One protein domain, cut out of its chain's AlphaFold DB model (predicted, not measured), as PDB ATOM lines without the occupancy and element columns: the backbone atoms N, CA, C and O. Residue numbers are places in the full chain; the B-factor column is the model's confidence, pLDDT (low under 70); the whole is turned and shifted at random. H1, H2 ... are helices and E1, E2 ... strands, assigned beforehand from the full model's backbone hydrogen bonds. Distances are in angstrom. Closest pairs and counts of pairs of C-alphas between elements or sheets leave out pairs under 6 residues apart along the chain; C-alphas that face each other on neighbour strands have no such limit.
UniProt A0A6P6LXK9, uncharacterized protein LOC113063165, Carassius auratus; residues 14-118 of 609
ATOM      1  N   THR A  14     122.693  24.048  59.015       75.00
ATOM      2  CA  THR A  14     121.556  24.935  59.249       75.00
ATOM      3  C   THR A  14     121.043  25.401  57.896       75.00
ATOM      4  O   THR A  14     121.823  25.818  57.035       75.00
ATOM      5  N   ARG A  15     119.731  25.315  57.679       75.38
ATOM      6  CA  ARG A  15     119.096  25.802  56.453       75.38
ATOM      7  C   ARG A  15     118.762  27.283  56.602       75.38
ATOM      8  O   ARG A  15     118.235  27.685  57.629       75.38
ATOM      9  N   CYS A  16     119.049  28.085  55.583       81.50
ATOM     10  CA  CYS A  16     118.630  29.482  55.564       81.50
ATOM     11  C   CYS A  16     117.154  29.603  55.158       81.50
ATOM     12  O   CYS A  16     116.756  29.094  54.107       81.50
ATOM     13  N   PHE A  17     116.360  30.320  55.959       74.75
ATOM     14  CA  PHE A  17     114.940  30.567  55.697       74.75
ATOM     15  C   PHE A  17     114.668  31.555  54.556       74.75
ATOM     16  O   PHE A  17     113.557  31.546  54.036       74.75
ATOM     17  N   ILE A  18     115.680  32.286  54.072       76.38
ATOM     18  CA  ILE A  18     115.601  33.156  52.886       76.38
ATOM     19  C   ILE A  18     116.046  32.395  51.624       76.38
ATOM     20  O   ILE A  18     115.210  31.885  50.877       76.38
ATOM     21  N   CYS A  19     117.348  32.170  51.412       77.12
ATOM     22  CA  CYS A  19     117.848  31.536  50.178       77.12
ATOM     23  C   CYS A  19     117.542  30.024  50.054       77.12
ATOM     24  O   CYS A  19     117.749  29.431  48.996       77.12
ATOM     25  N   GLY A  20     117.080  29.365  51.125       73.38
ATOM     26  CA  GLY A  20     116.686  27.951  51.127       73.38
ATOM     27  C   GLY A  20     117.838  26.936  51.096       73.38
ATOM     28  O   GLY A  20     117.563  25.732  51.145       73.38
ATOM     29  N   GLN A  21     119.094  27.390  51.024       77.44
ATOM     30  CA  GLN A  21     120.300  26.552  50.992       77.44
ATOM     31  C   GLN A  21     120.682  26.039  52.391       77.44
ATOM     32  O   GLN A  21     120.334  26.643  53.408       77.44
ATOM     33  N   THR A  22     121.412  24.924  52.446       74.19
ATOM     34  CA  THR A  22     121.966  24.340  53.677       74.19
ATOM     35  C   THR A  22     123.433  24.724  53.848       74.19
ATOM     36  O   THR A  22     124.285  24.392  53.028       74.19
ATOM     37  N   TYR A  23     123.743  25.393  54.954       75.56
ATOM     38  CA  TYR A  23     125.091  25.825  55.309       75.56
ATOM     39  C   TYR A  23     125.615  24.994  56.478       75.56
ATOM     40  O   TYR A  23     124.893  24.734  57.436       75.56
ATOM     41  N   GLY A  24     126.885  24.584  56.450       76.38
ATOM     42  CA  GLY A  24     127.520  24.045  57.656       76.38
ATOM     43  C   GLY A  24     127.593  25.121  58.747       76.38
ATOM     44  O   GLY A  24     127.781  26.296  58.420       76.38
ATOM     45  N   LEU A  25     127.524  24.740  60.031       68.25
ATOM     46  CA  LEU A  25     127.582  25.688  61.167       68.25
ATOM     47  C   LEU A  25     128.744  26.699  61.097       68.25
ATOM     48  O   LEU A  25     128.652  27.784  61.661       68.25
ATOM     49  N   LYS A  26     129.842  26.366  60.407       67.38
ATOM     50  CA  LYS A  26     130.990  27.264  60.239       67.38
ATOM     51  C   LYS A  26     130.760  28.425  59.264       67.38
ATOM     52  O   LYS A  26     131.440  29.435  59.393       67.38
ATOM     53  N   VAL A  27     129.855  28.296  58.293       75.88
ATOM     54  CA  VAL A  27     129.660  29.302  57.228       75.88
ATOM     55  C   VAL A  27     128.291  29.981  57.270       75.88
ATOM     56  O   VAL A  27     128.114  30.999  56.607       75.88
ATOM     57  N   VAL A  28     127.352  29.492  58.091       76.81
ATOM     58  CA  VAL A  28     126.026  30.115  58.251       76.81
ATOM     59  C   VAL A  28     126.120  31.567  58.739       76.81
ATOM     60  O   VAL A  28     125.481  32.430  58.155       76.81
ATOM     61  N   ASP A  29     126.994  31.873  59.707       79.50
ATOM     62  CA  ASP A  29     127.221  33.247  60.193       79.50
ATOM     63  C   ASP A  29     127.674  34.209  59.087       79.50
ATOM     64  O   ASP A  29     127.205  35.343  59.013       79.50
ATOM     65  N   MET A  30     128.583  33.744  58.223       81.88
ATOM     66  CA  MET A  30     129.103  34.517  57.094       81.88
ATOM     67  C   MET A  30     128.036  34.700  56.009       81.88
ATOM     68  O   MET A  30     127.997  35.741  55.364       81.88
ATOM     69  N   HIS A  31     127.151  33.713  55.824       83.94
ATOM     70  CA  HIS A  31     126.008  33.847  54.929       83.94
ATOM     71  C   HIS A  31     124.989  34.864  55.458       83.94
ATOM     72  O   HIS A  31     124.636  35.770  54.710       83.94
ATOM     73  N   MET A  32     124.546  34.760  56.718       84.38
ATOM     74  CA  MET A  32     123.504  35.653  57.248       84.38
ATOM     75  C   MET A  32     123.933  37.127  57.229       84.38
ATOM     76  O   MET A  32     123.109  37.983  56.954       84.38
ATOM     77  N   HIS A  33     125.221  37.432  57.429       86.50
ATOM     78  CA  HIS A  33     125.751  38.802  57.330       86.50
ATOM     79  C   HIS A  33     126.210  39.199  55.910       86.50
ATOM     80  O   HIS A  33     126.796  40.265  55.734       86.50
ATOM     81  N   SER A  34     126.001  38.360  54.889       86.38
ATOM     82  CA  SER A  34     126.425  38.672  53.516       86.38
ATOM     83  C   SER A  34     125.452  39.615  52.807       86.38
ATOM     84  O   SER A  34     124.241  39.516  52.997       86.38
ATOM     85  N   TYR A  35     125.980  40.460  51.915       87.19
ATOM     86  CA  TYR A  35     125.189  41.320  51.025       87.19
ATOM     87  C   TYR A  35     124.037  40.549  50.361       87.19
ATOM     88  O   TYR A  35     122.882  40.907  50.540       87.19
ATOM     89  N   PHE A  36     124.332  39.413  49.718       84.06
ATOM     90  CA  PHE A  36     123.344  38.569  49.025       84.06
ATOM     91  C   PHE A  36     122.232  38.003  49.923       84.06
ATOM     92  O   PHE A  36     121.188  37.593  49.421       84.06
ATOM     93  N   HIS A  37     122.445  37.922  51.241       85.69
ATOM     94  CA  HIS A  37     121.383  37.549  52.174       85.69
ATOM     95  C   HIS A  37     120.426  38.722  52.389       85.69
ATOM     96  O   HIS A  37     119.223  38.559  52.221       85.69
ATOM     97  N   HIS A  38     120.960  39.909  52.680       84.19
ATOM     98  CA  HIS A  38     120.179  41.125  52.915       84.19
ATOM     99  C   HIS A  38     119.506  41.665  51.641       84.19
ATOM    100  O   HIS A  38     118.351  42.078  51.680       84.19
ATOM    101  N   GLU A  39     120.159  41.531  50.488       86.00
ATOM    102  CA  GLU A  39     119.589  41.765  49.156       86.00
ATOM    103  C   GLU A  39     118.355  40.883  48.911       86.00
ATOM    104  O   GLU A  39     117.352  41.326  48.352       86.00
ATOM    105  N   ALA A  40     118.405  39.625  49.356       83.12
ATOM    106  CA  ALA A  40     117.265  38.728  49.261       83.12
ATOM    107  C   ALA A  40     116.143  39.096  50.249       83.12
ATOM    108  O   ALA A  40     114.993  38.813  49.935       83.12
ATOM    109  N   ILE A  41     116.435  39.758  51.380       83.69
ATOM    110  CA  ILE A  41     115.407  40.312  52.283       83.69
ATOM    111  C   ILE A  41     114.655  41.456  51.593       83.69
ATOM    112  O   ILE A  41     113.427  41.442  51.593       83.69
ATOM    113  N   GLU A  42     115.349  42.410  50.962       85.81
ATOM    114  CA  GLU A  42     114.674  43.522  50.263       85.81
ATOM    115  C   GLU A  42     113.835  43.038  49.071       85.81
ATOM    116  O   GLU A  42     112.749  43.549  48.818       85.81
ATOM    117  N   LYS A  43     114.256  41.964  48.394       83.44
ATOM    118  CA  LYS A  43     113.456  41.320  47.333       83.44
ATOM    119  C   LYS A  43     112.179  40.625  47.828       83.44
ATOM    120  O   LYS A  43     111.378  40.201  47.001       83.44
ATOM    121  N   ILE A  44     111.989  40.499  49.144       77.44
ATOM    122  CA  ILE A  44     110.779  39.945  49.778       77.44
ATOM    123  C   ILE A  44     109.965  41.058  50.452       77.44
ATOM    124  O   ILE A  44     108.745  41.078  50.335       77.44
ATOM    125  N   LYS A  45     110.641  41.978  51.150       77.94
ATOM    126  CA  LYS A  45     110.038  43.026  51.991       77.94
ATOM    127  C   LYS A  45     109.936  44.409  51.322       77.94
ATOM    128  O   LYS A  45     109.432  45.348  51.936       77.94
ATOM    129  N   GLY A  46     110.441  44.564  50.100       73.19
ATOM    130  CA  GLY A  46     110.653  45.862  49.455       73.19
ATOM    131  C   GLY A  46     111.983  46.522  49.845       73.19
ATOM    132  O   GLY A  46     112.703  46.048  50.724       73.19
ATOM    133  N   SER A  47     112.310  47.617  49.159       67.75
ATOM    134  CA  SER A  47     113.514  48.433  49.372       67.75
ATOM    135  C   SER A  47     113.535  49.146  50.736       67.75
ATOM    136  O   SER A  47     112.518  49.220  51.421       67.75
ATOM    137  N   GLU A  48     114.692  49.713  51.100       70.06
ATOM    138  CA  GLU A  48     114.888  50.602  52.269       70.06
ATOM    139  C   GLU A  48     114.666  49.945  53.647       70.06
ATOM    140  O   GLU A  48     114.430  50.613  54.655       70.06
ATOM    141  N   GLN A  49     114.788  48.620  53.730       77.88
ATOM    142  CA  GLN A  49     114.481  47.870  54.949       77.88
ATOM    143  C   GLN A  49     115.532  48.035  56.059       77.88
ATOM    144  O   GLN A  49     116.698  48.354  55.819       77.88
ATOM    145  N   LEU A  50     115.116  47.790  57.307       79.50
ATOM    146  CA  LEU A  50     115.991  47.852  58.482       79.50
ATOM    147  C   LEU A  50     116.798  46.554  58.655       79.50
ATOM    148  O   LEU A  50     116.373  45.596  59.303       79.50
ATOM    149  N   HIS A  51     118.012  46.549  58.115       82.75
ATOM    150  CA  HIS A  51     118.967  45.446  58.196       82.75
ATOM    151  C   HIS A  51     119.687  45.425  59.546       82.75
ATOM    152  O   HIS A  51     120.585  46.232  59.807       82.75
ATOM    153  N   LYS A  52     119.329  44.473  60.416       81.81
ATOM    154  CA  LYS A  52     120.016  44.265  61.698       81.81
ATOM    155  C   LYS A  52     121.275  43.403  61.538       81.81
ATOM    156  O   LYS A  52     121.192  42.225  61.203       81.81
ATOM    157  N   CYS A  53     122.438  43.958  61.880       86.25
ATOM    158  CA  CYS A  53     123.700  43.230  62.006       86.25
ATOM    159  C   CYS A  53     123.856  42.641  63.417       86.25
ATOM    160  O   CYS A  53     124.077  43.370  64.387       86.25
ATOM    161  N   TRP A  54     123.835  41.313  63.537       78.56
ATOM    162  CA  TRP A  54     123.941  40.612  64.823       78.56
ATOM    163  C   TRP A  54     125.383  40.528  65.347       78.56
ATOM    164  O   TRP A  54     125.606  40.447  66.552       78.56
ATOM    165  N   ALA A  55     126.385  40.585  64.463       82.12
ATOM    166  CA  ALA A  55     127.794  40.644  64.851       82.12
ATOM    167  C   ALA A  55     128.174  41.977  65.527       82.12
ATOM    168  O   ALA A  55     129.105  42.012  66.335       82.12
ATOM    169  N   CYS A  56     127.476  43.069  65.197       83.94
ATOM    170  CA  CYS A  56     127.777  44.414  65.695       83.94
ATOM    171  C   CYS A  56     126.723  44.986  66.655       83.94
ATOM    172  O   CYS A  56     127.062  45.919  67.378       83.94
ATOM    173  N   ASP A  57     125.512  44.417  66.653       83.56
ATOM    174  CA  ASP A  57     124.278  44.924  67.273       83.56
ATOM    175  C   ASP A  57     123.941  46.361  66.843       83.56
ATOM    176  O   ASP A  57     123.746  47.266  67.650       83.56
ATOM    177  N   VAL A  58     123.908  46.563  65.522       83.38
ATOM    178  CA  VAL A  58     123.443  47.802  64.880       83.38
ATOM    179  C   VAL A  58     122.363  47.475  63.854       83.38
ATOM    180  O   VAL A  58     122.424  46.428  63.210       83.38
ATOM    181  N   SER A  59     121.406  48.382  63.679       87.69
ATOM    182  CA  SER A  59     120.437  48.340  62.579       87.69
ATOM    183  C   SER A  59     120.765  49.443  61.581       87.69
ATOM    184  O   SER A  59     121.065  50.565  61.987       87.69
ATOM    185  N   VAL A  60     120.722  49.119  60.292       86.94
ATOM    186  CA  VAL A  60     121.052  50.035  59.195       86.94
ATOM    187  C   VAL A  60     119.907  50.029  58.187       86.94
ATOM    188  O   VAL A  60     119.343  48.975  57.913       86.94
ATOM    189  N   MET A  61     119.532  51.199  57.674       87.31
ATOM    190  CA  MET A  61     118.409  51.356  56.750       87.31
ATOM    191  C   MET A  61     118.901  51.270  55.304       87.31
ATOM    192  O   MET A  61     119.811  52.007  54.932       87.31
ATOM    193  N   GLY A  62     118.311  50.374  54.513       84.62
ATOM    194  CA  GLY A  62     118.699  50.124  53.125       84.62
ATOM    195  C   GLY A  62     119.961  49.265  52.964       84.62
ATOM    196  O   GLY A  62     120.891  49.291  53.776       84.62
ATOM    197  N   LEU A  63     119.984  48.483  51.885       86.81
ATOM    198  CA  LEU A  63     121.047  47.526  51.580       86.81
ATOM    199  C   LEU A  63     122.437  48.160  51.406       86.81
ATOM    200  O   LEU A  63     123.420  47.569  51.847       86.81
ATOM    201  N   GLU A  64     122.541  49.347  50.804       85.75
ATOM    202  CA  GLU A  64     123.844  49.943  50.464       85.75
ATOM    203  C   GLU A  64     124.600  50.439  51.707       85.75
ATOM    204  O   GLU A  64     125.765  50.102  51.914       85.75
ATOM    205  N   LEU A  65     123.911  51.116  52.631       85.94
ATOM    206  CA  LEU A  65     124.492  51.472  53.931       85.94
ATOM    207  C   LEU A  65     124.833  50.215  54.758       85.94
ATOM    208  O   LEU A  65     125.790  50.211  55.540       85.94
ATOM    209  N   TYR A  66     124.094  49.112  54.576       89.25
ATOM    210  CA  TYR A  66     124.472  47.822  55.155       89.25
ATOM    211  C   TYR A  66     125.727  47.228  54.485       89.25
ATOM    212  O   TYR A  66     126.576  46.663  55.179       89.25
ATOM    213  N   ALA A  67     125.901  47.401  53.171       88.81
ATOM    214  CA  ALA A  67     127.098  47.007  52.430       88.81
ATOM    215  C   ALA A  67     128.347  47.751  52.939       88.81
ATOM    216  O   ALA A  67     129.360  47.114  53.251       88.81
ATOM    217  N   GLU A  68     128.251  49.072  53.130       89.19
ATOM    218  CA  GLU A  68     129.288  49.878  53.790       89.19
ATOM    219  C   GLU A  68     129.586  49.362  55.206       89.19
ATOM    220  O   GLU A  68     130.747  49.141  55.569       89.19
ATOM    221  N   HIS A  69     128.543  49.099  56.003       89.88
ATOM    222  CA  HIS A  69     128.690  48.584  57.362       89.88
ATOM    223  C   HIS A  69     129.477  47.261  57.404       89.88
ATOM    224  O   HIS A  69     130.447  47.149  58.167       89.88
ATOM    225  N   ILE A  70     129.117  46.269  56.579       89.56
ATOM    226  CA  ILE A  70     129.821  44.974  56.543       89.56
ATOM    227  C   ILE A  70     131.219  45.077  55.911       89.56
ATOM    228  O   ILE A  70     132.100  44.255  56.194       89.56
ATOM    229  N   ALA A  71     131.478  46.117  55.112       88.44
ATOM    230  CA  ALA A  71     132.808  46.422  54.602       88.44
ATOM    231  C   ALA A  71     133.773  46.945  55.690       88.44
ATOM    232  O   ALA A  71     134.992  46.799  55.523       88.44
ATOM    233  N   THR A  72     133.281  47.478  56.815       90.25
ATOM    234  CA  THR A  72     134.138  48.026  57.882       90.25
ATOM    235  C   THR A  72     135.099  46.993  58.496       90.25
ATOM    236  O   THR A  72     134.795  45.806  58.661       90.25
ATOM    237  N   ARG A  73     136.290  47.460  58.906       83.75
ATOM    238  CA  ARG A  73     137.283  46.638  59.627       83.75
ATOM    239  C   ARG A  73     136.746  46.150  60.978       83.75
ATOM    240  O   ARG A  73     137.059  45.032  61.389       83.75
ATOM    241  N   GLU A  74     135.918  46.960  61.637       83.19
ATOM    242  CA  GLU A  74     135.245  46.594  62.884       83.19
ATOM    243  C   GLU A  74     134.260  45.444  62.697       83.19
ATOM    244  O   GLU A  74     134.369  44.456  63.423       83.19
ATOM    245  N   HIS A  75     133.354  45.526  61.713       88.44
ATOM    246  CA  HIS A  75     132.415  44.442  61.427       88.44
ATOM    247  C   HIS A  75     133.161  43.131  61.186       88.44
ATOM    248  O   HIS A  75     132.889  42.128  61.845       88.44
ATOM    249  N   LYS A  76     134.166  43.150  60.303       85.62
ATOM    250  CA  LYS A  76     134.971  41.968  59.961       85.62
ATOM    251  C   LYS A  76     135.629  41.347  61.199       85.62
ATOM    252  O   LYS A  76     135.568  40.131  61.378       85.62
ATOM    253  N   HIS A  77     136.181  42.158  62.105       83.31
ATOM    254  CA  HIS A  77     136.739  41.664  63.367       83.31
ATOM    255  C   HIS A  77     135.659  41.107  64.318       83.31
ATOM    256  O   HIS A  77     135.846  40.039  64.909       83.31
ATOM    257  N   ARG A  78     134.515  41.791  64.468       84.25
ATOM    258  CA  ARG A  78     133.408  41.342  65.334       84.25
ATOM    259  C   ARG A  78     132.768  40.043  64.823       84.25
ATOM    260  O   ARG A  78     132.513  39.154  65.633       84.25
ATOM    261  N   LEU A  79     132.605  39.880  63.509       83.50
ATOM    262  CA  LEU A  79     132.089  38.664  62.869       83.50
ATOM    263  C   LEU A  79     133.033  37.463  63.056       83.50
ATOM    264  O   LEU A  79     132.582  36.376  63.419       83.50
ATOM    265  N   ILE A  80     134.351  37.657  62.922       81.69
ATOM    266  CA  ILE A  80     135.341  36.615  63.258       81.69
ATOM    267  C   ILE A  80     135.238  36.241  64.748       81.69
ATOM    268  O   ILE A  80     135.203  35.061  65.096       81.69
ATOM    269  N   LYS A  81     135.103  37.230  65.642       79.88
ATOM    270  CA  LYS A  81     134.948  37.012  67.091       79.88
ATOM    271  C   LYS A  81     133.647  36.268  67.441       79.88
ATOM    272  O   LYS A  81     133.660  35.424  68.338       79.88
ATOM    273  N   LEU A  82     132.548  36.536  66.732       75.00
ATOM    274  CA  LEU A  82     131.273  35.809  66.819       75.00
ATOM    275  C   LEU A  82     131.451  34.335  66.406       75.00
ATOM    276  O   LEU A  82     131.113  33.423  67.165       75.00
ATOM    277  N   HIS A  83     132.075  34.101  65.251       70.44
ATOM    278  CA  HIS A  83     132.356  32.769  64.720       70.44
ATOM    279  C   HIS A  83     133.265  31.937  65.654       70.44
ATOM    280  O   HIS A  83     132.975  30.777  65.964       70.44
ATOM    281  N   CYS A  84     134.343  32.524  66.185       68.69
ATOM    282  CA  CYS A  84     135.224  31.859  67.152       68.69
ATOM    283  C   CYS A  84     134.515  31.524  68.482       68.69
ATOM    284  O   CYS A  84     134.779  30.470  69.067       68.69
ATOM    285  N   LYS A  85     133.562  32.355  68.936       66.00
ATOM    286  CA  LYS A  85     132.713  32.048  70.105       66.00
ATOM    287  C   LYS A  85     131.786  30.849  69.860       66.00
ATOM    288  O   LYS A  85     131.619  30.034  70.764       66.00
ATOM    289  N   ARG A  86     131.209  30.690  68.658       62.22
ATOM    290  CA  ARG A  86     130.368  29.513  68.343       62.22
ATOM    291  C   ARG A  86     131.166  28.210  68.261       62.22
ATOM    292  O   ARG A  86     130.676  27.183  68.713       62.22
ATOM    293  N   ASN A  87     132.412  28.242  67.786       56.25
ATOM    294  CA  ASN A  87     133.273  27.048  67.771       56.25
ATOM    295  C   ASN A  87     133.663  26.531  69.180       56.25
ATOM    296  O   ASN A  87     134.195  25.427  69.282       56.25
ATOM    297  N   THR A  88     133.417  27.289  70.261       53.56
ATOM    298  CA  THR A  88     133.841  26.942  71.636       53.56
ATOM    299  C   THR A  88     132.701  26.690  72.634       53.56
ATOM    300  O   THR A  88     132.969  26.249  73.750       53.56
ATOM    301  N   ARG A  89     131.427  26.897  72.264       47.47
ATOM    302  CA  ARG A  89     130.261  26.597  73.123       47.47
ATOM    303  C   ARG A  89     129.264  25.678  72.416       47.47
ATOM    304  O   ARG A  89     129.034  25.803  71.219       47.47
ATOM    305  N   LYS A  90     128.649  24.756  73.167       46.56
ATOM    306  CA  LYS A  90     127.564  23.905  72.651       46.56
ATOM    307  C   LYS A  90     126.387  24.773  72.214       46.56
ATOM    308  O   LYS A  90     125.867  25.511  73.042       46.56
ATOM    309  N   LEU A  91     125.985  24.602  70.954       47.06
ATOM    310  CA  LEU A  91     124.649  24.826  70.393       47.06
ATOM    311  C   LEU A  91     123.759  25.825  71.163       47.06
ATOM    312  O   LEU A  91     122.704  25.464  71.676       47.06
ATOM    313  N   LEU A  92     124.177  27.093  71.202       41.22
ATOM    314  CA  LEU A  92     123.208  28.177  71.304       41.22
ATOM    315  C   LEU A  92     122.521  28.256  69.945       41.22
ATOM    316  O   LEU A  92     123.121  28.706  68.964       41.22
ATOM    317  N   GLU A  93     121.291  27.755  69.902       44.66
ATOM    318  CA  GLU A  93     120.352  27.963  68.808       44.66
ATOM    319  C   GLU A  93     119.965  29.442  68.813       44.66
ATOM    320  O   GLU A  93     119.026  29.878  69.471       44.66
ATOM    321  N   VAL A  94     120.811  30.247  68.168       47.38
ATOM    322  CA  VAL A  94     120.526  31.656  67.921       47.38
ATOM    323  C   VAL A  94     119.479  31.688  66.830       47.38
ATOM    324  O   VAL A  94     119.752  31.253  65.711       47.38
ATOM    325  N   ASP A  95     118.302  32.181  67.183       47.41
ATOM    326  CA  ASP A  95     117.224  32.374  66.237       47.41
ATOM    327  C   ASP A  95     117.642  33.422  65.191       47.41
ATOM    328  O   ASP A  95     117.865  34.583  65.523       47.41
ATOM    329  N   TYR A  96     117.805  32.996  63.936       57.50
ATOM    330  CA  TYR A  96     118.086  33.880  62.799       57.50
ATOM    331  C   TYR A  96     116.801  34.261  62.043       57.50
ATOM    332  O   TYR A  96     116.890  34.771  60.924       57.50
ATOM    333  N   ASN A  97     115.615  33.963  62.584       53.66
ATOM    334  CA  ASN A  97     114.353  34.285  61.937       53.66
ATOM    335  C   ASN A  97     114.180  35.802  61.846       53.66
ATOM    336  O   ASN A  97     113.894  36.499  62.818       53.66
ATOM    337  N   ILE A  98     114.308  36.299  60.622       64.06
ATOM    338  CA  ILE A  98     113.659  37.534  60.203       64.06
ATOM    339  C   ILE A  98     112.160  37.334  60.435       64.06
ATOM    340  O   ILE A  98     111.606  36.316  60.017       64.06
ATOM    341  N   THR A  99     111.507  38.283  61.102       63.09
ATOM    342  CA  THR A  99     110.053  38.269  61.269       63.09
ATOM    343  C   THR A  99     109.396  38.446  59.901       63.09
ATOM    344  O   THR A  99     109.432  39.525  59.304       63.09
ATOM    345  N   LEU A 100     108.852  37.345  59.386       65.44
ATOM    346  CA  LEU A 100     108.183  37.270  58.094       65.44
ATOM    347  C   LEU A 100     106.670  37.163  58.297       65.44
ATOM    348  O   LEU A 100     106.225  36.475  59.214       65.44
ATOM    349  N   THR A 101     105.889  37.822  57.446       73.69
ATOM    350  CA  THR A 101     104.440  37.582  57.354       73.69
ATOM    351  C   THR A 101     104.153  36.278  56.602       73.69
ATOM    352  O   THR A 101     105.043  35.699  55.966       73.69
ATOM    353  N   ASP A 102     102.906  35.808  56.633       73.94
ATOM    354  CA  ASP A 102     102.490  34.643  55.842       73.94
ATOM    355  C   ASP A 102     102.610  34.907  54.327       73.94
ATOM    356  O   ASP A 102     103.062  34.036  53.582       73.94
ATOM    357  N   ASP A 103     102.315  36.132  53.873       73.75
ATOM    358  CA  ASP A 103     102.477  36.547  52.473       73.75
ATOM    359  C   ASP A 103     103.950  36.622  52.043       73.75
ATOM    360  O   ASP A 103     104.313  36.131  50.975       73.75
ATOM    361  N   GLU A 104     104.834  37.160  52.889       75.62
ATOM    362  CA  GLU A 104     106.283  37.152  52.646       75.62
ATOM    363  C   GLU A 104     106.837  35.713  52.632       75.62
ATOM    364  O   GLU A 104     107.678  35.359  51.800       75.62
ATOM    365  N   SER A 105     106.322  34.847  53.510       76.00
ATOM    366  CA  SER A 105     106.673  33.422  53.571       76.00
ATOM    367  C   SER A 105     106.213  32.656  52.324       76.00
ATOM    368  O   SER A 105     106.936  31.788  51.820       76.00
ATOM    369  N   LYS A 106     105.048  33.015  51.777       77.31
ATOM    370  CA  LYS A 106     104.534  32.521  50.495       77.31
ATOM    371  C   LYS A 106     105.378  33.024  49.318       77.31
ATOM    372  O   LYS A 106     105.808  32.211  48.504       77.31
ATOM    373  N   ALA A 107     105.732  34.309  49.279       75.19
ATOM    374  CA  ALA A 107     106.615  34.867  48.251       75.19
ATOM    375  C   ALA A 107     107.987  34.160  48.210       75.19
ATOM    376  O   ALA A 107     108.501  33.846  47.134       75.19
ATOM    377  N   ILE A 108     108.553  33.811  49.374       74.31
ATOM    378  CA  ILE A 108     109.764  32.977  49.477       74.31
ATOM    379  C   ILE A 108     109.554  31.581  48.871       74.31
ATOM    380  O   ILE A 108     110.470  31.038  48.244       74.31
ATOM    381  N   TYR A 109     108.390  30.960  49.078       73.38
ATOM    382  CA  TYR A 109     108.068  29.654  48.499       73.38
ATOM    383  C   TYR A 109     107.993  29.735  46.969       73.38
ATOM    384  O   TYR A 109     108.670  28.959  46.292       73.38
ATOM    385  N   ASP A 110     107.265  30.711  46.431       74.00
ATOM    386  CA  ASP A 110     107.041  30.870  44.991       74.00
ATOM    387  C   ASP A 110     108.342  31.227  44.250       74.00
ATOM    388  O   ASP A 110     108.714  30.560  43.278       74.00
ATOM    389  N   LEU A 111     109.134  32.169  44.782       68.69
ATOM    390  CA  LEU A 111     110.468  32.507  44.261       68.69
ATOM    391  C   LEU A 111     111.412  31.287  44.255       68.69
ATOM    392  O   LEU A 111     112.246  31.123  43.358       68.69
ATOM    393  N   ARG A 112     111.269  30.371  45.225       67.25
ATOM    394  CA  ARG A 112     112.019  29.106  45.228       67.25
ATOM    395  C   ARG A 112     111.546  28.134  44.156       67.25
ATOM    396  O   ARG A 112     112.405  27.411  43.652       67.25
ATOM    397  N   GLN A 113     110.262  28.089  43.801       63.06
ATOM    398  CA  GLN A 113     109.792  27.235  42.702       63.06
ATOM    399  C   GLN A 113     110.328  27.736  41.357       63.06
ATOM    400  O   GLN A 113     110.973  26.962  40.651       63.06
ATOM    401  N   GLN A 114     110.256  29.045  41.095       58.72
ATOM    402  CA  GLN A 114     110.896  29.677  39.929       58.72
ATOM    403  C   GLN A 114     112.408  29.366  39.862       58.72
ATOM    404  O   GLN A 114     112.974  29.093  38.800       58.72
ATOM    405  N   SER A 115     113.084  29.317  41.021       55.88
ATOM    406  CA  SER A 115     114.505  28.932  41.118       55.88
ATOM    407  C   SER A 115     114.794  27.445  40.826       55.88
ATOM    408  O   SER A 115     115.951  27.083  40.590       55.88
ATOM    409  N   LYS A 116     113.776  26.570  40.876       55.84
ATOM    410  CA  LYS A 116     113.852  25.156  40.462       55.84
ATOM    411  C   LYS A 116     113.477  24.980  38.996       55.84
ATOM    412  O   LYS A 116     114.123  24.195  38.320       55.84
ATOM    413  N   GLU A 117     112.511  25.732  38.483       51.62
ATOM    414  CA  GLU A 117     112.164  25.729  37.056       51.62
ATOM    415  C   GLU A 117     113.379  26.141  36.212       51.62
ATOM    416  O   GLU A 117     113.756  25.429  35.283       51.62
ATOM    417  N   LYS A 118     114.132  27.164  36.650       54.66
ATOM    418  CA  LYS A 118     115.457  27.514  36.091       54.66
ATOM    419  C   LYS A 118     116.550  26.433  36.238       54.66
ATOM    420  O   LYS A 118     117.634  26.610  35.686       54.66
TER     421      LYS A 118
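Overview. This is residues 14 to 118 of the 609 residues of the protein "uncharacterized protein LOC113063165" of Carassius auratus (UniProt A0A6P6LXK9). A small hairpin of two strands, E2 and E3, is covered by H3, with H2 side by side with H3 and running opposite ways. H4 and H5 lie at opposite ends of the longest axis, and the long link of residues 87 to 101 crosses from one to the other, while residues 113 to 118 stick out. The 105 printed residues run in the order E1, H1, H2, E2, E3, H3, H4, H5; the sheet E2 - E3 is antiparallel, and the class is mostly helix. The whole is compact, with a radius of gyration of the C-alphas of 14.3 A and spans of 39 by 30 by 25 A.

Along the chain. E2 is residues 50 to 53, 9.7 A long, and E3 is residues 58 to 61, 10.2 A. H3 is residues 63 to 71, 12.2 A; H2 is residues 35 to 45, 15.3 A; H4 is residues 73 to 86, 20.4 A. H1 is residues 28 to 32, and E1, residues 22 to 24, begins at C-alpha 22 (121.966, 24.340, 53.677). H5, residues 102 to 117, 22.9 A, ends at C-alpha 117 (112.164, 25.729, 37.056).

Arrangement. In the hairpin E2 and E3, N 51 and O 60 are 2.8 A apart, within hydrogen-bond range. The closest C-alphas of E3 and H3, Val 60 and Tyr 66, are 5.7 A apart. H2 and H3 touch at Tyr 35 and Ala 67, C-alphas 6.2 A apart, at a shallow tilt of 22 degrees, opposite ways. H5 touches H2 with residues 104 to 108 alone, closest at the C-alphas of Ile 44 and Glu 104, 6.0 A, at a steep tilt of 59 degrees. H1 and H4 only just touch, with 3 pairs of C-alphas within 8 A, the closest Asp 29 and His 83, 6.9 A. E1 pairs with no named strand; residues 14 to 15 pair with its residues 22 to 23, antiparallel. Every O i to N i+4 pair is within hydrogen-bond range in H1, H3, H4 and H5, and 6 of 7 in H2.

Size, cuts and confidence. The C-alphas farthest apart, Thr 88 and Glu 117, are 40.8 A apart. The printed part has no cut; H4 to H5 is the long link. Confidence is under 70 at 28 residues, among them 84 to 100 and 111 to 118.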